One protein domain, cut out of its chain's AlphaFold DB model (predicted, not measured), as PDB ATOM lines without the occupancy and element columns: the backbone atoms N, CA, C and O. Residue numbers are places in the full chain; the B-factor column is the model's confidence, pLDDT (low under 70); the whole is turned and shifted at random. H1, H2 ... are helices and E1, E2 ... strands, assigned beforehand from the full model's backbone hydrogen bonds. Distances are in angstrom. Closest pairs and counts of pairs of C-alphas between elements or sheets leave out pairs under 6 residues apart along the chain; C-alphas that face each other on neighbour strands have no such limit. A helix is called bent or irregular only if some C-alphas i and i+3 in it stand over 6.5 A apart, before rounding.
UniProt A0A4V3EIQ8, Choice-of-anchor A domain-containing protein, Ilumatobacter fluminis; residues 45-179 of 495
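AT A GLANCE: This is residues 45 to 179 of the 495 residues of the protein "Choice-of-anchor A domain-containing protein" of Ilumatobacter fluminis (UniProt A0A4V3EIQ8). Two antiparallel sheets, E1 to E4 and the smaller E5 to E7, are partly face to face in a wedge-like sandwich: they come together along E1 and E5 and open toward E4 and E7, where H1 fills the gap between them. The printed part has 135 residues, with one named helix and then seven named strands; the sheet orders are E1 - E2 - E3 - E4 and E5 - E6 - E7. By its named elements it is mostly strand, though under half of its residues are in them. It is compact, with a radius of gyration of the C-alphas of 14.6 A and spans of 44 by 38 by 23 A.

IN THESE COORDINATES: The larger sheet holds E1, residues 83 to 89, 16.3 A; E2, residues 92 to 101, 28.3 A; E3, residues 104 to 112, 25.4 A; and E4, residues 120 to 126, 17.4 A. The other holds E5, residues 139 to 145, 19.5 A; E6, residues 153 to 160, 20.3 A; and E7, residues 168 to 171, 9.7 A, ending at C-alpha 171 (-16.575, -5.764, 52.207). H1, residues 45 to 56, 17.1 A, begins at C-alpha 45 (-25.315, -13.387, 60.193). It is neither bent nor irregular, but only just: C-alphas 49 and 52 are 6.3 A apart.

HOW THE PARTS SIT: E1 to E4 form a meander, each strand the antiparallel neighbour of the one before, and so do E5 to E7. In the twisted larger sheet, N 87 and O 94 of the hairpin E1 and E2 are 3.0 A apart, N 97 and O 108 of E2 and E3 2.8 A, and N 109 and O 123 of E3 and E4 2.8 A. In the other, N 142 and O 157 of E5 and E6 are 2.8 A apart, and N 158 and O 169 of E6 and E7 2.8 A. The sheets make a sandwich, their best planes 41 degrees apart; the closest C-alphas of E1 and E5, Val 84 and Val 141, are 6.1 A apart. E4 and E7 are apart. H1 is on one face of each sheet, two layers in either case. Its height over the larger sheet is 9.0 A, and its closest C-alpha pair with E4 is Ala 47 and Ala 125, 5.9 A. Over the other its height is 8.4 A, over E7, with Pro 52 and Ala 171 closest at 4.8 A. In H1, 5 of 8 O i to N i+4 pairs are within hydrogen-bond range.

THE WHOLE: The C-alphas farthest apart, Gly 102 and Leu 179, are 46.2 A apart. The printed part has no cut. The long links are H1 to E1, residues 57 to 82, and E4 to E5, residues 127 to 138. Mean pLDDT of the printed part is 74.2; 44 residues are under 70, among them 68 to 83, 128 to 136 and 174 to 179.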
ATOM      1  N   GLN A  45     -26.727 -13.426  59.786       59.84
ATOM      2  CA  GLN A  45     -25.315 -13.387  60.193       59.84
ATOM      3  C   GLN A  45     -24.461 -14.488  59.547       59.84
ATOM      4  O   GLN A  45     -23.306 -14.236  59.220       59.84
ATOM      5  N   GLN A  46     -24.996 -15.691  59.317       56.34
ATOM      6  CA  GLN A  46     -24.229 -16.750  58.651       56.34
ATOM      7  C   GLN A  46     -23.928 -16.428  57.184       56.34
ATOM      8  O   GLN A  46     -22.799 -16.636  56.747       56.34
ATOM      9  N   ALA A  47     -24.889 -15.878  56.435       57.41
ATOM     10  CA  ALA A  47     -24.633 -15.398  55.074       57.41
ATOM     11  C   ALA A  47     -23.683 -14.191  55.048       57.41
ATOM     12  O   ALA A  47     -22.800 -14.115  54.194       57.41
ATOM     13  N   VAL A  48     -23.823 -13.287  56.025       64.12
ATOM     14  CA  VAL A  48     -22.940 -12.127  56.232       64.12
ATOM     15  C   VAL A  48     -21.503 -12.546  56.551       64.12
ATOM     16  O   VAL A  48     -20.604 -11.761  56.306       64.12
ATOM     17  N   ASN A  49     -21.245 -13.750  57.068       69.56
ATOM     18  CA  ASN A  49     -19.878 -14.178  57.381       69.56
ATOM     19  C   ASN A  49     -19.088 -14.626  56.142       69.56
ATOM     20  O   ASN A  49     -17.880 -14.417  56.093       69.56
ATOM     21  N   TYR A  50     -19.741 -15.234  55.146       78.12
ATOM     22  CA  TYR A  50     -19.043 -15.715  53.947       78.12
ATOM     23  C   TYR A  50     -18.793 -14.605  52.931       78.12
ATOM     24  O   TYR A  50     -17.738 -14.576  52.308       78.12
ATOM     25  N   PHE A  51     -19.736 -13.672  52.789       85.44
ATOM     26  CA  PHE A  51     -19.647 -12.642  51.759       85.44
ATOM     27  C   PHE A  51     -18.400 -11.746  51.888       85.44
ATOM     28  O   PHE A  51     -17.707 -11.584  50.886       85.44
ATOM     29  N   PRO A  52     -18.030 -11.230  53.076       79.81
ATOM     30  CA  PRO A  52     -16.799 -10.475  53.248       79.81
ATOM     31  C   PRO A  52     -15.541 -11.280  52.960       79.81
ATOM     32  O   PRO A  52     -14.655 -10.756  52.301       79.81
ATOM     33  N   LEU A  53     -15.480 -12.546  53.384       74.81
ATOM     34  CA  LEU A  53     -14.330 -13.418  53.124       74.81
ATOM     35  C   LEU A  53     -14.163 -13.708  51.627       74.81
ATOM     36  O   LEU A  53     -13.052 -13.667  51.098       74.81
ATOM     37  N   ASP A  54     -15.268 -13.961  50.923       86.69
ATOM     38  CA  ASP A  54     -15.230 -14.177  49.479       86.69
ATOM     39  C   ASP A  54     -14.847 -12.891  48.742       86.69
ATOM     40  O   ASP A  54     -14.018 -12.934  47.846       86.69
ATOM     41  N   VAL A  55     -15.407 -11.736  49.120       86.62
ATOM     42  CA  VAL A  55     -15.042 -10.448  48.508       86.62
ATOM     43  C   VAL A  55     -13.573 -10.122  48.766       86.62
ATOM     44  O   VAL A  55     -12.886  -9.730  47.830       86.62
ATOM     45  N   GLN A  56     -13.077 -10.337  49.987       80.38
ATOM     46  CA  GLN A  56     -11.673 -10.124  50.356       80.38
ATOM     47  C   GLN A  56     -10.708 -10.981  49.534       80.38
ATOM     48  O   GLN A  56      -9.622 -10.516  49.200       80.38
ATOM     49  N   SER A  57     -11.108 -12.208  49.196       74.88
ATOM     50  CA  SER A  57     -10.363 -13.129  48.326       74.88
ATOM     51  C   SER A  57     -10.759 -13.023  46.845       74.88
ATOM     52  O   SER A  57     -10.327 -13.837  46.024       74.88
ATOM     53  N   GLY A  58     -11.618 -12.061  46.509       82.88
ATOM     54  CA  GLY A  58     -12.127 -11.807  45.172       82.88
ATOM     55  C   GLY A  58     -11.189 -10.921  44.348       82.88
ATOM     56  O   GLY A  58     -10.120 -10.514  44.805       82.88
ATOM     57  N   PRO A  59     -11.568 -10.622  43.100       82.62
ATOM     58  CA  PRO A  59     -10.753  -9.817  42.210       82.62
ATOM     59  C   PRO A  59     -10.785  -8.348  42.644       82.62
ATOM     60  O   PRO A  59     -11.764  -7.881  43.204       82.62
ATOM     61  N   ILE A  60      -9.741  -7.581  42.340       82.88
ATOM     62  CA  ILE A  60      -9.724  -6.135  42.631       82.88
ATOM     63  C   ILE A  60     -10.348  -5.291  41.514       82.88
ATOM     64  O   ILE A  60     -10.650  -4.120  41.716       82.88
ATOM     65  N   GLU A  61     -10.520  -5.855  40.318       86.00
ATOM     66  CA  GLU A  61     -11.039  -5.122  39.166       86.00
ATOM     67  C   GLU A  61     -12.568  -5.104  39.175       86.00
ATOM     68  O   GLU A  61     -13.219  -6.148  39.218       86.00
ATOM     69  N   VAL A  62     -13.160  -3.919  39.018       86.44
ATOM     70  CA  VAL A  62     -14.623  -3.736  38.948       86.44
ATOM     71  C   VAL A  62     -15.239  -4.608  37.850       86.44
ATOM     72  O   VAL A  62     -16.327  -5.146  38.022       86.44
ATOM     73  N   ALA A  63     -14.534  -4.778  36.727       85.06
ATOM     74  CA  ALA A  63     -14.998  -5.565  35.586       85.06
ATOM     75  C   ALA A  63     -15.072  -7.079  35.853       85.06
ATOM     76  O   ALA A  63     -15.727  -7.785  35.089       85.06
ATOM     77  N   ALA A  64     -14.409  -7.572  36.902       85.56
ATOM     78  CA  ALA A  64     -14.429  -8.980  37.289       85.56
ATOM     79  C   ALA A  64     -15.609  -9.327  38.217       85.56
ATOM     80  O   ALA A  64     -15.895 -10.507  38.428       85.56
ATOM     81  N   TYR A  65     -16.312  -8.314  38.735       86.75
ATOM     82  CA  TYR A  65     -17.586  -8.489  39.420       86.75
ATOM     83  C   TYR A  65     -18.744  -8.379  38.436       86.75
ATOM     84  O   TYR A  65     -18.946  -7.368  37.763       86.75
ATOM     85  N   GLU A  66     -19.576  -9.409  38.414       85.19
ATOM     86  CA  GLU A  66     -20.779  -9.447  37.600       85.19
ATOM     87  C   GLU A  66     -22.003  -9.202  38.481       85.19
ATOM     88  O   GLU A  66     -22.493 -10.095  39.170       85.19
ATOM     89  N   THR A  67     -22.518  -7.972  38.459       75.75
ATOM     90  CA  THR A  67     -23.747  -7.581  39.166       75.75
ATOM     91  C   THR A  67     -24.888  -7.415  38.161       75.75
ATOM     92  O   THR A  67     -25.171  -6.309  37.694       75.75
ATOM     93  N   ALA A  68     -25.519  -8.515  37.747       65.12
ATOM     94  CA  ALA A  68     -26.718  -8.474  36.910       65.12
ATOM     95  C   ALA A  68     -27.548  -9.765  37.036       65.12
ATOM     96  O   ALA A  68     -26.970 -10.849  37.141       65.12
ATOM     97  N   PRO A  69     -28.892  -9.684  36.932       53.28
ATOM     98  CA  PRO A  69     -29.791 -10.832  36.974       53.28
ATOM     99  C   PRO A  69     -29.628 -11.658  35.695       53.28
ATOM    100  O   PRO A  69     -30.370 -11.512  34.731       53.28
ATOM    101  N   ASN A  70     -28.621 -12.521  35.700       40.72
ATOM    102  CA  ASN A  70     -28.277 -13.491  34.677       40.72
ATOM    103  C   ASN A  70     -27.752 -14.740  35.431       40.72
ATOM    104  O   ASN A  70     -26.567 -14.839  35.664       40.72
ATOM    105  N   ALA A  71     -28.613 -15.656  35.899       45.66
ATOM    106  CA  ALA A  71     -28.295 -16.892  36.646       45.66
ATOM    107  C   ALA A  71     -27.421 -17.943  35.953       45.66
ATOM    108  O   ALA A  71     -26.411 -17.636  35.353       45.66
ATOM    109  N   ILE A  72     -27.760 -19.204  36.081       46.34
ATOM    110  CA  ILE A  72     -26.804 -20.276  36.108       46.34
ATOM    111  C   ILE A  72     -27.370 -21.357  35.188       46.34
ATOM    112  O   ILE A  72     -28.288 -22.082  35.572       46.34
ATOM    113  N   GLU A  73     -26.859 -21.459  33.959       43.28
ATOM    114  CA  GLU A  73     -27.025 -22.688  33.177       43.28
ATOM    115  C   GLU A  73     -26.073 -23.785  33.694       43.28
ATOM    116  O   GLU A  73     -25.095 -23.526  34.393       43.28
ATOM    117  N   ALA A  74     -26.388 -25.045  33.386       45.88
ATOM    118  CA  ALA A  74     -25.643 -26.205  33.869       45.88
ATOM    119  C   ALA A  74     -24.182 -26.214  33.362       45.88
ATOM    120  O   ALA A  74     -23.933 -26.339  32.164       45.88
ATOM    121  N   GLY A  75     -23.230 -26.128  34.296       60.03
ATOM    122  CA  GLY A  75     -21.786 -25.980  34.063       60.03
ATOM    123  C   GLY A  75     -21.223 -24.808  34.884       60.03
ATOM    124  O   GLY A  75     -21.971 -24.199  35.638       60.03
ATOM    125  N   CYS A  76     -19.929 -24.487  34.759       65.94
ATOM    126  CA  CYS A  76     -19.341 -23.252  35.321       65.94
ATOM    127  C   CYS A  76     -19.405 -22.048  34.350       65.94
ATOM    128  O   CYS A  76     -18.629 -21.106  34.484       65.94
ATOM    129  N   GLY A  77     -20.279 -22.093  33.333       61.81
ATOM    130  CA  GLY A  77     -20.438 -21.029  32.329       61.81
ATOM    131  C   GLY A  77     -21.502 -19.982  32.696       61.81
ATOM    132  O   GLY A  77     -22.318 -20.212  33.586       61.81
ATOM    133  N   ASP A  78     -21.497 -18.845  31.990       48.25
ATOM    134  CA  ASP A  78     -22.345 -17.673  32.277       48.25
ATOM    135  C   ASP A  78     -23.840 -17.851  31.903       48.25
ATOM    136  O   ASP A  78     -24.162 -18.205  30.768       48.25
ATOM    137  N   ALA A  79     -24.719 -17.423  32.828       44.66
ATOM    138  CA  ALA A  79     -26.056 -16.802  32.669       44.66
ATOM    139  C   ALA A  79     -27.385 -17.624  32.563       44.66
ATOM    140  O   ALA A  79     -27.600 -18.399  31.641       44.66
ATOM    141  N   SER A  80     -28.367 -17.268  33.431       46.34
ATOM    142  CA  SER A  80     -29.844 -17.504  33.425       46.34
ATOM    143  C   SER A  80     -30.720 -16.651  34.434       46.34
ATOM    144  O   SER A  80     -31.291 -17.167  35.368       46.34
ATOM    145  N   ALA A  81     -30.876 -15.321  34.348       49.84
ATOM    146  CA  ALA A  81     -31.780 -14.420  35.143       49.84
ATOM    147  C   ALA A  81     -31.744 -14.056  36.693       49.84
ATOM    148  O   ALA A  81     -32.562 -13.213  37.047       49.84
ATOM    149  N   THR A  82     -30.912 -14.540  37.641       57.94
ATOM    150  CA  THR A  82     -31.168 -14.311  39.110       57.94
ATOM    151  C   THR A  82     -29.963 -14.095  40.057       57.94
ATOM    152  O   THR A  82     -30.178 -13.928  41.256       57.94
ATOM    153  N   ASN A  83     -28.711 -14.056  39.582       62.66
ATOM    154  CA  ASN A  83     -27.560 -13.803  40.470       62.66
ATOM    155  C   ASN A  83     -27.540 -12.354  40.987       62.66
ATOM    156  O   ASN A  83     -27.837 -11.418  40.245       62.66
ATOM    157  N   VAL A  84     -27.174 -12.188  42.259       77.19
ATOM    158  CA  VAL A  84     -26.968 -10.888  42.911       77.19
ATOM    159  C   VAL A  84     -25.555 -10.379  42.615       77.19
ATOM    160  O   VAL A  84     -25.382  -9.219  42.249       77.19
ATOM    161  N   VAL A  85     -24.553 -11.259  42.730       87.12
ATOM    162  CA  VAL A  85     -23.158 -10.995  42.355       87.12
ATOM    163  C   VAL A  85     -22.418 -12.308  42.090       87.12
ATOM    164  O   VAL A  85     -22.654 -13.299  42.786       87.12
ATOM    165  N   SER A  86     -21.523 -12.318  41.104       87.44
ATOM    166  CA  SER A  86     -20.538 -13.387  40.895       87.44
ATOM    167  C   SER A  86     -19.158 -12.834  40.564       87.44
ATOM    168  O   SER A  86     -19.047 -11.748  39.998       87.44
ATOM    169  N   PHE A  87     -18.118 -13.574  40.941       87.44
ATOM    170  CA  PHE A  87     -16.718 -13.242  40.674       87.44
ATOM    171  C   PHE A  87     -15.826 -14.484  40.824       87.44
ATOM    172  O   PHE A  87     -16.234 -15.494  41.402       87.44
ATOM    173  N   GLU A  88     -14.612 -14.410  40.288       82.38
ATOM    174  CA  GLU A  88     -13.579 -15.438  40.452       82.38
ATOM    175  C   GLU A  88     -12.757 -15.161  41.720       82.38
ATOM    176  O   GLU A  88     -12.282 -14.049  41.925       82.38
ATOM    177  N   SER A  89     -12.570 -16.171  42.563       76.69
ATOM    178  CA  SER A  89     -11.747 -16.139  43.772       76.69
ATOM    179  C   SER A  89     -10.777 -17.323  43.742       76.69
ATOM    180  O   SER A  89     -11.150 -18.479  43.966       76.69
ATOM    181  N   GLY A  90      -9.518 -17.045  43.394       76.19
ATOM    182  CA  GLY A  90      -8.501 -18.074  43.166       76.19
ATOM    183  C   GLY A  90      -8.904 -19.053  42.056       76.19
ATOM    184  O   GLY A  90      -9.231 -18.644  40.945       76.19
ATOM    185  N   ASP A  91      -8.904 -20.349  42.376       76.25
ATOM    186  CA  ASP A  91      -9.322 -21.429  41.471       76.25
ATOM    187  C   ASP A  91     -10.822 -21.745  41.590       76.25
ATOM    188  O   ASP A  91     -11.235 -22.879  41.349       76.25
ATOM    189  N   ARG A  92     -11.655 -20.809  42.049       79.88
ATOM    190  CA  ARG A  92     -13.095 -21.030  42.212       79.88
ATOM    191  C   ARG A  92     -13.878 -19.833  41.728       79.88
ATOM    192  O   ARG A  92     -13.535 -18.697  42.021       79.88
ATOM    193  N   ARG A  93     -15.024 -20.106  41.122       85.06
ATOM    194  CA  ARG A  93     -16.035 -19.089  40.879       85.06
ATOM    195  C   ARG A  93     -17.031 -19.084  42.023       85.06
ATOM    196  O   ARG A  93     -17.539 -20.144  42.400       85.06
ATOM    197  N   ILE A  94     -17.321 -17.904  42.559       88.19
ATOM    198  CA  ILE A  94     -18.305 -17.695  43.621       88.19
ATOM    199  C   ILE A  94     -19.503 -16.953  43.035       88.19
ATOM    200  O   ILE A  94     -19.345 -16.008  42.262       88.19
ATOM    201  N   ALA A  95     -20.713 -17.376  43.398       89.06
ATOM    202  CA  ALA A  95     -21.937 -16.661  43.061       89.06
ATOM    203  C   ALA A  95     -22.888 -16.612  44.252       89.06
ATOM    204  O   ALA A  95     -23.077 -17.596  44.962       89.06
ATOM    205  N   TYR A  96     -23.531 -15.465  44.429       88.56
ATOM    206  CA  TYR A  96     -24.605 -15.268  45.389       88.56
ATOM    207  C   TYR A  96     -25.920 -15.117  44.640       88.56
ATOM    208  O   TYR A  96     -26.068 -14.244  43.783       88.56
ATOM    209  N   LEU A  97     -26.881 -15.968  44.969       86.62
ATOM    210  CA  LEU A  97     -28.187 -16.032  44.337       86.62
ATOM    211  C   LEU A  97     -29.262 -15.744  45.371       86.62
ATOM    212  O   LEU A  97     -29.336 -16.440  46.377       86.62
ATOM    213  N   SER A  98     -30.138 -14.778  45.104       84.88
ATOM    214  CA  SER A  98     -31.347 -14.637  45.907       84.88
ATOM    215  C   SER A  98     -32.524 -15.301  45.208       84.88
ATOM    216  O   SER A  98     -32.771 -15.053  44.027       84.88
ATOM    217  N   THR A  99     -33.255 -16.146  45.931       82.44
ATOM    218  CA  THR A  99     -34.497 -16.748  45.439       82.44
ATOM    219  C   THR A  99     -35.666 -16.303  46.303       82.44
ATOM    220  O   THR A  99     -35.500 -16.130  47.505       82.44
ATOM    221  N   THR A 100     -36.844 -16.119  45.702       79.38
ATOM    222  CA  THR A 100     -38.079 -15.783  46.425       79.38
ATOM    223  C   THR A 100     -39.194 -16.731  45.994       79.38
ATOM    224  O   THR A 100     -39.589 -16.744  44.828       79.38
ATOM    225  N   GLU A 101     -39.734 -17.504  46.933       80.44
ATOM    226  CA  GLU A 101     -40.898 -18.369  46.752       80.44
ATOM    227  C   GLU A 101     -42.004 -17.966  47.745       80.44
ATOM    228  O   GLU A 101     -42.000 -18.312  48.927       80.44
ATOM    229  N   GLY A 102     -42.987 -17.201  47.261       81.00
ATOM    230  CA  GLY A 102     -44.065 -16.683  48.106       81.00
ATOM    231  C   GLY A 102     -43.560 -15.611  49.075       81.00
ATOM    232  O   GLY A 102     -43.094 -14.567  48.636       81.00
ATOM    233  N   THR A 103     -43.695 -15.856  50.381       71.50
ATOM    234  CA  THR A 103     -43.139 -14.993  51.441       71.50
ATOM    235  C   THR A 103     -41.745 -15.429  51.878       71.50
ATOM    236  O   THR A 103     -41.172 -14.793  52.749       71.50
ATOM    237  N   VAL A 104     -41.217 -16.525  51.322       73.81
ATOM    238  CA  VAL A 104     -39.891 -17.035  51.664       73.81
ATOM    239  C   VAL A 104     -38.882 -16.491  50.668       73.81
ATOM    240  O   VAL A 104     -39.083 -16.642  49.467       73.81
ATOM    241  N   ALA A 105     -37.797 -15.890  51.142       80.25
ATOM    242  CA  ALA A 105     -36.635 -15.570  50.334       80.25
ATOM    243  C   ALA A 105     -35.381 -16.230  50.918       80.25
ATOM    244  O   ALA A 105     -35.216 -16.270  52.135       80.25
ATOM    245  N   SER A 106     -34.501 -16.743  50.062       84.31
ATOM    246  CA  SER A 106     -33.185 -17.264  50.437       84.31
ATOM    247  C   SER A 106     -32.069 -16.476  49.760       84.31
ATOM    248  O   SER A 106     -32.279 -15.843  48.721       84.31
ATOM    249  N   LEU A 107     -30.885 -16.519  50.365       86.69
ATOM    250  CA  LEU A 107     -29.614 -16.173  49.750       86.69
ATOM    251  C   LEU A 107     -28.738 -17.428  49.736       86.69
ATOM    252  O   LEU A 107     -28.309 -17.919  50.780       86.69
ATOM    253  N   ASP A 108     -28.486 -17.943  48.544       86.69
ATOM    254  CA  ASP A 108     -27.697 -19.137  48.305       86.69
ATOM    255  C   ASP A 108     -26.313 -18.735  47.793       86.69
ATOM    256  O   ASP A 108     -26.182 -17.979  46.830       86.69
ATOM    257  N   ARG A 109     -25.272 -19.257  48.438       89.44
ATOM    258  CA  ARG A 109     -23.883 -19.148  47.998       89.44
ATOM    259  C   ARG A 109     -23.535 -20.389  47.194       89.44
ATOM    260  O   ARG A 109     -23.602 -21.512  47.703       89.44
ATOM    261  N   PHE A 110     -23.131 -20.183  45.954       86.56
ATOM    262  CA  PHE A 110     -22.687 -21.219  45.041       86.56
ATOM    263  C   PHE A 110     -21.174 -21.148  44.843       86.56
ATOM    264  O   PHE A 110     -20.601 -20.065  44.744       86.56
ATOM    265  N   GLU A 111     -20.553 -22.319  44.731       87.50
ATOM    266  CA  GLU A 111     -19.159 -22.476  44.311       87.50
ATOM    267  C   GLU A 111     -19.094 -23.303  43.024       87.50
ATOM    268  O   GLU A 111     -19.847 -24.271  42.862       87.50
ATOM    269  N   CYS A 112     -18.191 -22.928  42.119       84.38
ATOM    270  CA  CYS A 112     -17.833 -23.707  40.940       84.38
ATOM    271  C   CYS A 112     -16.317 -23.874  40.871       84.38
ATOM    272  O   CYS A 112     -15.587 -22.891  40.776       84.38
ATOM    273  N   GLU A 113     -15.839 -25.116  40.871       77.50
ATOM    274  CA  GLU A 113     -14.458 -25.399  40.485       77.50
ATOM    275  C   GLU A 113     -14.355 -25.349  38.949       77.50
ATOM    276  O   GLU A 113     -15.180 -25.977  38.286       77.50
ATOM    277  N   PRO A 114     -13.346 -24.698  38.345       63.88
ATOM    278  CA  PRO A 114     -13.166 -24.592  36.895       63.88
ATOM    279  C   PRO A 114     -13.148 -25.942  36.163       63.88
ATOM    280  O   PRO A 114     -13.503 -26.025  34.987       63.88
ATOM    281  N   SER A 115     -12.748 -27.019  36.850       68.31
ATOM    282  CA  SER A 115     -12.771 -28.398  36.342       68.31
ATOM    283  C   SER A 115     -14.069 -29.167  36.630       68.31
ATOM    284  O   SER A 115     -14.224 -30.303  36.175       68.31
ATOM    285  N   GLY A 116     -14.974 -28.592  37.416       66.31
ATOM    286  CA  GLY A 116     -16.212 -29.199  37.886       66.31
ATOM    287  C   GLY A 116     -17.325 -29.215  36.837       66.31
ATOM    288  O   GLY A 116     -17.354 -28.437  35.886       66.31
ATOM    289  N   SER A 117     -18.287 -30.126  37.010       63.53
ATOM    290  CA  SER A 117     -19.430 -30.277  36.096       63.53
ATOM    291  C   SER A 117     -20.556 -29.256  36.314       63.53
ATOM    292  O   SER A 117     -21.572 -29.335  35.625       63.53
ATOM    293  N   GLY A 118     -20.417 -28.329  37.266       77.25
ATOM    294  CA  GLY A 118     -21.396 -27.278  37.528       77.25
ATOM    295  C   GLY A 118     -21.356 -26.736  38.951       77.25
ATOM    296  O   GLY A 118     -20.639 -27.252  39.806       77.25
ATOM    297  N   TRP A 119     -22.155 -25.699  39.178       79.50
ATOM    298  CA  TRP A 119     -22.293 -25.034  40.466       79.50
ATOM    299  C   TRP A 119     -22.858 -25.956  41.548       79.50
ATOM    300  O   TRP A 119     -23.834 -26.680  41.328       79.50
ATOM    301  N   THR A 120     -22.289 -25.870  42.745       82.19
ATOM    302  CA  THR A 120     -22.813 -26.519  43.950       82.19
ATOM    303  C   THR A 120     -23.216 -25.474  44.975       82.19
ATOM    304  O   THR A 120     -22.461 -24.535  45.218       82.19
ATOM    305  N   VAL A 121     -24.387 -25.645  45.595       84.44
ATOM    306  CA  VAL A 121     -24.797 -24.825  46.744       84.44
ATOM    307  C   VAL A 121     -23.858 -25.152  47.902       84.44
ATOM    308  O   VAL A 121     -23.915 -26.253  48.450       84.44
ATOM    309  N   ALA A 122     -22.990 -24.210  48.256       82.38
ATOM    310  CA  ALA A 122     -22.083 -24.336  49.388       82.38
ATOM    311  C   ALA A 122     -22.787 -23.961  50.698       82.38
ATOM    312  O   ALA A 122     -22.609 -24.628  51.716       82.38
ATOM    313  N   SER A 123     -23.636 -22.931  50.661       83.62
ATOM    314  CA  SER A 123     -24.485 -22.543  51.788       83.62
ATOM    315  C   SER A 123     -25.789 -21.910  51.313       83.62
ATOM    316  O   SER A 123     -25.848 -21.326  50.236       83.62
ATOM    317  N   SER A 124     -26.829 -22.007  52.136       84.31
ATOM    318  CA  SER A 124     -28.134 -21.381  51.915       84.31
ATOM    319  C   SER A 124     -28.567 -20.709  53.209       84.31
ATOM    320  O   SER A 124     -28.465 -21.321  54.274       84.31
ATOM    321  N   ALA A 125     -29.012 -19.460  53.125       82.81
ATOM    322  CA  ALA A 125     -29.515 -18.695  54.258       82.81
ATOM    323  C   ALA A 125     -30.925 -18.191  53.968       82.81
ATOM    324  O   ALA A 125     -31.209 -17.706  52.875       82.81
ATOM    325  N   ASN A 126     -31.813 -18.286  54.952       80.44
ATOM    326  CA  ASN A 126     -33.152 -17.730  54.846       80.44
ATOM    327  C   ASN A 126     -33.108 -16.224  55.164       80.44
ATOM    328  O   ASN A 126     -32.625 -15.831  56.220       80.44
ATOM    329  N   ILE A 127     -33.602 -15.393  54.246       77.31
ATOM    330  CA  ILE A 127     -33.680 -13.927  54.380       77.31
ATOM    331  C   ILE A 127     -35.141 -13.417  54.415       77.31
ATOM    332  O   ILE A 127     -35.376 -12.229  54.637       77.31
ATOM    333  N   ALA A 128     -36.111 -14.327  54.234       62.06
ATOM    334  CA  ALA A 128     -37.554 -14.144  54.030       62.06
ATOM    335  C   ALA A 128     -38.275 -13.165  54.953       62.06
ATOM    336  O   ALA A 128     -38.970 -12.267  54.483       62.06
ATOM    337  N   ASP A 129     -38.148 -13.363  56.265       60.16
ATOM    338  CA  ASP A 129     -39.058 -12.745  57.236       60.16
ATOM    339  C   ASP A 129     -38.761 -11.253  57.457       60.16
ATOM    340  O   ASP A 129     -39.466 -10.560  58.188       60.16
ATOM    341  N   SER A 130     -37.747 -10.738  56.758       52.75
ATOM    342  CA  SER A 130     -37.286  -9.359  56.844       52.75
ATOM    343  C   SER A 130     -37.596  -8.506  55.609       52.75
ATOM    344  O   SER A 130     -37.296  -7.318  55.606       52.75
ATOM    345  N   LEU A 131     -38.203  -9.065  54.559       58.50
ATOM    346  CA  LEU A 131     -38.244  -8.423  53.242       58.50
ATOM    347  C   LEU A 131     -39.653  -7.983  52.848       58.50
ATOM    348  O   LEU A 131     -40.623  -8.732  52.971       58.50
ATOM    349  N   ASP A 132     -39.749  -6.783  52.281       62.34
ATOM    350  CA  ASP A 132     -40.963  -6.344  51.601       62.34
ATOM    351  C   ASP A 132     -41.073  -7.066  50.249       62.34
ATOM    352  O   ASP A 132     -40.558  -6.623  49.217       62.34
ATOM    353  N   ALA A 133     -41.772  -8.204  50.253       57.53
ATOM    354  CA  ALA A 133     -42.013  -9.023  49.065       57.53
ATOM    355  C   ALA A 133     -42.742  -8.271  47.928       57.53
ATOM    356  O   ALA A 133     -42.873  -8.804  46.824       57.53
ATOM    357  N   SER A 134     -43.234  -7.048  48.168       64.31
ATOM    358  CA  SER A 134     -43.905  -6.237  47.153       64.31
ATOM    359  C   SER A 134     -42.962  -5.418  46.254       64.31
ATOM    360  O   SER A 134     -43.425  -4.924  45.223       64.31
ATOM    361  N   ASN A 135     -41.656  -5.332  46.565       59.56
ATOM    362  CA  ASN A 135     -40.736  -4.351  45.960       59.56
ATOM    363  C   ASN A 135     -39.584  -4.884  45.069       59.56
ATOM    364  O   ASN A 135     -38.718  -4.108  44.669       59.56
ATOM    365  N   GLY A 136     -39.594  -6.151  44.642       67.12
ATOM    366  CA  GLY A 136     -38.618  -6.678  43.666       67.12
ATOM    367  C   GLY A 136     -37.553  -7.590  44.283       67.12
ATOM    368  O   GLY A 136     -37.882  -8.386  45.158       67.12
ATOM    369  N   SER A 137     -36.308  -7.545  43.780       72.94
ATOM    370  CA  SER A 137     -35.205  -8.364  44.319       72.94
ATOM    371  C   SER A 137     -34.918  -7.953  45.765       72.94
ATOM    372  O   SER A 137     -34.660  -6.772  46.006       72.94
ATOM    373  N   PRO A 138     -34.940  -8.884  46.730       78.88
ATOM    374  CA  PRO A 138     -34.737  -8.545  48.134       78.88
ATOM    375  C   PRO A 138     -33.285  -8.211  48.484       78.88
ATOM    376  O   PRO A 138     -33.024  -7.683  49.562       78.88
ATOM    377  N   VAL A 139     -32.350  -8.515  47.583       82.75
ATOM    378  CA  VAL A 139     -30.926  -8.225  47.737       82.75
ATOM    379  C   VAL A 139     -30.436  -7.447  46.520       82.75
ATOM    380  O   VAL A 139     -30.739  -7.808  45.378       82.75
ATOM    381  N   GLU A 140     -29.671  -6.391  46.769       87.00
ATOM    382  CA  GLU A 140     -28.971  -5.585  45.769       87.00
ATOM    383  C   GLU A 140     -27.482  -5.557  46.115       87.00
ATOM    384  O   GLU A 140     -27.123  -5.338  47.267       87.00
ATOM    385  N   VAL A 141     -26.601  -5.759  45.134       87.31
ATOM    386  CA  VAL A 141     -25.155  -5.573  45.319       87.31
ATOM    387  C   VAL A 141     -24.690  -4.389  44.489       87.31
ATOM    388  O   VAL A 141     -25.017  -4.270  43.311       87.31
ATOM    389  N   THR A 142     -23.924  -3.502  45.112       90.88
ATOM    390  CA  THR A 142     -23.266  -2.367  44.465       90.88
ATOM    391  C   THR A 142     -21.757  -2.543  44.558       90.88
ATOM    392  O   THR A 142     -21.233  -2.709  45.658       90.88
ATOM    393  N   ILE A 143     -21.060  -2.466  43.424       90.38
ATOM    394  CA  ILE A 143     -19.599  -2.348  43.390       90.38
ATOM    395  C   ILE A 143     -19.255  -0.861  43.446       90.38
ATOM    396  O   ILE A 143     -19.639  -0.096  42.558       90.38
ATOM    397  N   VAL A 144     -18.584  -0.444  44.509       89.94
ATOM    398  CA  VAL A 144     -18.112   0.920  44.732       89.94
ATOM    399  C   VAL A 144     -16.651   0.976  44.290       89.94
ATOM    400  O   VAL A 144     -15.806   0.334  44.912       89.94
ATOM    401  N   PRO A 145     -16.334   1.691  43.202       87.88
ATOM    402  CA  PRO A 145     -14.956   1.827  42.765       87.88
ATOM    403  C   PRO A 145     -14.186   2.847  43.612       87.88
ATOM    404  O   PRO A 145     -14.783   3.777  44.163       87.88
ATOM    405  N   GLU A 146     -12.859   2.732  43.634       82.88
ATOM    406  CA  GLU A 146     -11.990   3.711  44.280       82.88
ATOM    407  C   GLU A 146     -12.147   5.104  43.668       82.88
ATOM    408  O   GLU A 146     -12.267   5.300  42.454       82.88
ATOM    409  N   SER A 147     -12.064   6.124  44.523       82.88
ATOM    410  CA  SER A 147     -12.101   7.520  44.072       82.88
ATOM    411  C   SER A 147     -10.899   7.911  43.195       82.88
ATOM    412  O   SER A 147     -11.009   8.835  42.382       82.88
ATOM    413  N   SER A 148      -9.765   7.221  43.364       77.75
ATOM    414  CA  SER A 148      -8.507   7.393  42.627       77.75
ATOM    415  C   SER A 148      -8.503   6.692  41.273       77.75
ATOM    416  O   SER A 148      -7.967   7.247  40.312       77.75
ATOM    417  N   ASP A 149      -9.099   5.502  41.197       84.19
ATOM    418  CA  ASP A 149      -9.140   4.674  39.997       84.19
ATOM    419  C   ASP A 149     -10.484   3.942  39.891       84.19
ATOM    420  O   ASP A 149     -10.771   2.999  40.620       84.19
ATOM    421  N   ALA A 150     -11.299   4.354  38.917       88.81
ATOM    422  CA  ALA A 150     -12.630   3.790  38.711       88.81
ATOM    423  C   ALA A 150     -12.631   2.314  38.254       88.81
ATOM    424  O   ALA A 150     -13.706   1.732  38.107       88.81
ATOM    425  N   SER A 151     -11.462   1.738  37.955       85.38
ATOM    426  CA  SER A 151     -11.309   0.325  37.599       85.38
ATOM    427  C   SER A 151     -11.034  -0.585  38.797       85.38
ATOM    428  O   SER A 151     -11.249  -1.790  38.671       85.38
ATOM    429  N   ILE A 152     -10.634  -0.026  39.942       83.88
ATOM    430  CA  ILE A 152     -10.342  -0.759  41.178       83.88
ATOM    431  C   ILE A 152     -11.557  -0.686  42.099       83.88
ATOM    432  O   ILE A 152     -12.202   0.354  42.214       83.88
ATOM    433  N   VAL A 153     -11.898  -1.804  42.726       85.69
ATOM    434  CA  VAL A 153     -12.973  -1.898  43.710       85.69
ATOM    435  C   VAL A 153     -12.469  -1.417  45.067       85.69
ATOM    436  O   VAL A 153     -11.536  -1.990  45.615       85.69
ATOM    437  N   ASP A 154     -13.134  -0.404  45.615       84.44
ATOM    438  CA  ASP A 154     -12.951   0.067  46.993       84.44
ATOM    439  C   ASP A 154     -13.795  -0.786  47.941       84.44
ATOM    440  O   ASP A 154     -13.305  -1.376  48.898       84.44
ATOM    441  N   GLU A 155     -15.084  -0.930  47.624       88.38
ATOM    442  CA  GLU A 155     -16.042  -1.675  48.436       88.38
ATOM    443  C   GLU A 155     -17.057  -2.420  47.556       88.38
ATOM    444  O   GLU A 155     -17.514  -1.941  46.521       88.38
ATOM    445  N   VAL A 156     -17.491  -3.587  48.008       88.12
ATOM    446  CA  VAL A 156     -18.634  -4.345  47.507       88.12
ATOM    447  C   VAL A 156     -19.705  -4.307  48.592       88.12
ATOM    448  O   VAL A 156     -19.524  -4.810  49.703       88.12
ATOM    449  N   VAL A 157     -20.841  -3.690  48.276       87.75
ATOM    450  CA  VAL A 157     -21.924  -3.434  49.229       87.75
ATOM    451  C   VAL A 157     -23.133  -4.289  48.878       87.75
ATOM    452  O   VAL A 157     -23.807  -4.016  47.890       87.75
ATOM    453  N   MET A 158     -23.449  -5.285  49.705       89.25
ATOM    454  CA  MET A 158     -24.670  -6.091  49.607       89.25
ATOM    455  C   MET A 158     -25.751  -5.525  50.531       89.25
ATOM    456  O   MET A 158     -25.623  -5.574  51.750       89.25
ATOM    457  N   ARG A 159     -26.820  -4.979  49.956       87.00
ATOM    458  CA  ARG A 159     -27.967  -4.387  50.652       87.00
ATOM    459  C   ARG A 159     -29.152  -5.341  50.641       87.00
ATOM    460  O   ARG A 159     -29.460  -5.922  49.606       87.00
ATOM    461  N   PHE A 160     -29.848  -5.432  51.768       83.44
ATOM    462  CA  PHE A 160     -31.093  -6.186  51.900       83.44
ATOM    463  C   PHE A 160     -32.259  -5.203  52.024       83.44
ATOM    464  O   PHE A 160     -32.261  -4.348  52.910       83.44
ATOM    465  N   THR A 161     -33.242  -5.293  51.132       77.69
ATOM    466  CA  THR A 161     -34.381  -4.366  51.078       77.69
ATOM    467  C   THR A 161     -35.449  -4.768  52.095       77.69
ATOM    468  O   THR A 161     -36.240  -5.673  51.833       77.69
ATOM    469  N   GLN A 162     -35.507  -4.084  53.241       72.31
ATOM    470  CA  GLN A 162     -36.536  -4.301  54.267       72.31
ATOM    471  C   GLN A 162     -37.528  -3.128  54.320       72.31
ATOM    472  O   GLN A 162     -37.232  -2.017  53.883       72.31
ATOM    473  N   ASP A 163     -38.713  -3.377  54.885       62.16
ATOM    474  CA  ASP A 163     -39.859  -2.444  54.923       62.16
ATOM    475  C   ASP A 163     -39.571  -1.126  55.685       62.16
ATOM    476  O   ASP A 163     -40.276  -0.126  55.533       62.16
ATOM    477  N   VAL A 164     -38.540  -1.118  56.540       62.09
ATOM    478  CA  VAL A 164     -38.220  -0.002  57.452       62.09
ATOM    479  C   VAL A 164     -36.732   0.334  57.572       62.09
ATOM    480  O   VAL A 164     -36.431   1.450  57.986       62.09
ATOM    481  N   ASP A 165     -35.825  -0.563  57.171       63.44
ATOM    482  CA  ASP A 165     -34.372  -0.353  57.178       63.44
ATOM    483  C   ASP A 165     -33.717  -1.072  55.984       63.44
ATOM    484  O   ASP A 165     -34.304  -1.941  55.348       63.44
ATOM    485  N   THR A 166     -32.490  -0.700  55.632       65.00
ATOM    486  CA  THR A 166     -31.739  -1.369  54.556       65.00
ATOM    487  C   THR A 166     -30.381  -1.793  55.102       65.00
ATOM    488  O   THR A 166     -29.396  -1.071  54.900       65.00
ATOM    489  N   PRO A 167     -30.306  -2.901  55.867       74.94
ATOM    490  CA  PRO A 167     -29.025  -3.396  56.339       74.94
ATOM    491  C   PRO A 167     -28.121  -3.682  55.139       74.94
ATOM    492  O   PRO A 167     -28.573  -4.139  54.085       74.94
ATOM    493  N   ALA A 168     -26.844  -3.352  55.296       80.25
ATOM    494  CA  ALA A 168     -25.835  -3.526  54.271       80.25
ATOM    495  C   ALA A 168     -24.640  -4.272  54.856       80.25
ATOM    496  O   ALA A 168     -24.190  -3.958  55.958       80.25
ATOM    497  N   VAL A 169     -24.127  -5.234  54.100       81.19
ATOM    498  CA  VAL A 169     -22.826  -5.851  54.333       81.19
ATOM    499  C   VAL A 169     -21.852  -5.189  53.385       81.19
ATOM    500  O   VAL A 169     -22.087  -5.153  52.179       81.19
ATOM    501  N   ILE A 170     -20.794  -4.629  53.949       79.44
ATOM    502  CA  ILE A 170     -19.741  -3.942  53.212       79.44
ATOM    503  C   ILE A 170     -18.493  -4.793  53.359       79.44
ATOM    504  O   ILE A 170     -18.143  -5.190  54.472       79.44
ATOM    505  N   ALA A 171     -17.851  -5.083  52.241       81.75
ATOM    506  CA  ALA A 171     -16.575  -5.764  52.207       81.75
ATOM    507  C   ALA A 171     -15.712  -5.141  51.124       81.75
ATOM    508  O   ALA A 171     -16.228  -4.752  50.086       81.75
ATOM    509  N   SER A 172     -14.413  -5.075  51.345       81.06
ATOM    510  CA  SER A 172     -13.460  -4.615  50.341       81.06
ATOM    511  C   SER A 172     -12.660  -5.816  49.867       81.06
ATOM    512  O   SER A 172     -12.302  -6.654  50.706       81.06
ATOM    513  N   PRO A 173     -12.369  -5.940  48.562       78.38
ATOM    514  CA  PRO A 173     -11.296  -6.812  48.119       78.38
ATOM    515  C   PRO A 173     -10.060  -6.419  48.894       78.38
ATOM    516  O   PRO A 173      -9.810  -5.231  49.111       78.38
ATOM    517  N   ASN A 174      -9.346  -7.405  49.414       64.88
ATOM    518  CA  ASN A 174      -8.256  -7.105  50.308       64.88
ATOM    519  C   ASN A 174      -7.137  -6.473  49.469       64.88
ATOM    520  O   ASN A 174      -6.396  -7.180  48.784       64.88
ATOM    521  N   ALA A 175      -7.040  -5.139  49.490       45.84
ATOM    522  CA  ALA A 175      -5.955  -4.408  48.843       45.84
ATOM    523  C   ALA A 175      -4.591  -4.901  49.363       45.84
ATOM    524  O   ALA A 175      -3.617  -4.877  48.620       45.84
ATOM    525  N   ASP A 176      -4.564  -5.456  50.585       43.44
ATOM    526  CA  ASP A 176      -3.390  -6.027  51.250       43.44
ATOM    527  C   ASP A 176      -3.168  -7.537  50.974       43.44
ATOM    528  O   ASP A 176      -2.129  -8.080  51.352       43.44
ATOM    529  N   VAL A 177      -4.075  -8.236  50.266       41.00
ATOM    530  CA  VAL A 177      -3.758  -9.552  49.644       41.00
ATOM    531  C   VAL A 177      -3.030  -9.365  48.312       41.00
ATOM    532  O   VAL A 177      -2.342 -10.273  47.846       41.00
ATOM    533  N   LEU A 178      -3.042  -8.147  47.769       38.44
ATOM    534  CA  LEU A 178      -1.909  -7.664  46.998       38.44
ATOM    535  C   LEU A 178      -0.882  -7.069  47.970       38.44
ATOM    536  O   LEU A 178      -0.630  -5.867  48.001       38.44
ATOM    537  N   LEU A 179      -0.131  -7.950  48.638       38.34
ATOM    538  CA  LEU A 179       1.312  -7.751  48.522       38.34
ATOM    539  C   LEU A 179       1.528  -7.556  47.019       38.34
ATOM    540  O   LEU A 179       1.199  -8.467  46.258       38.34
TER     541      LEU A 179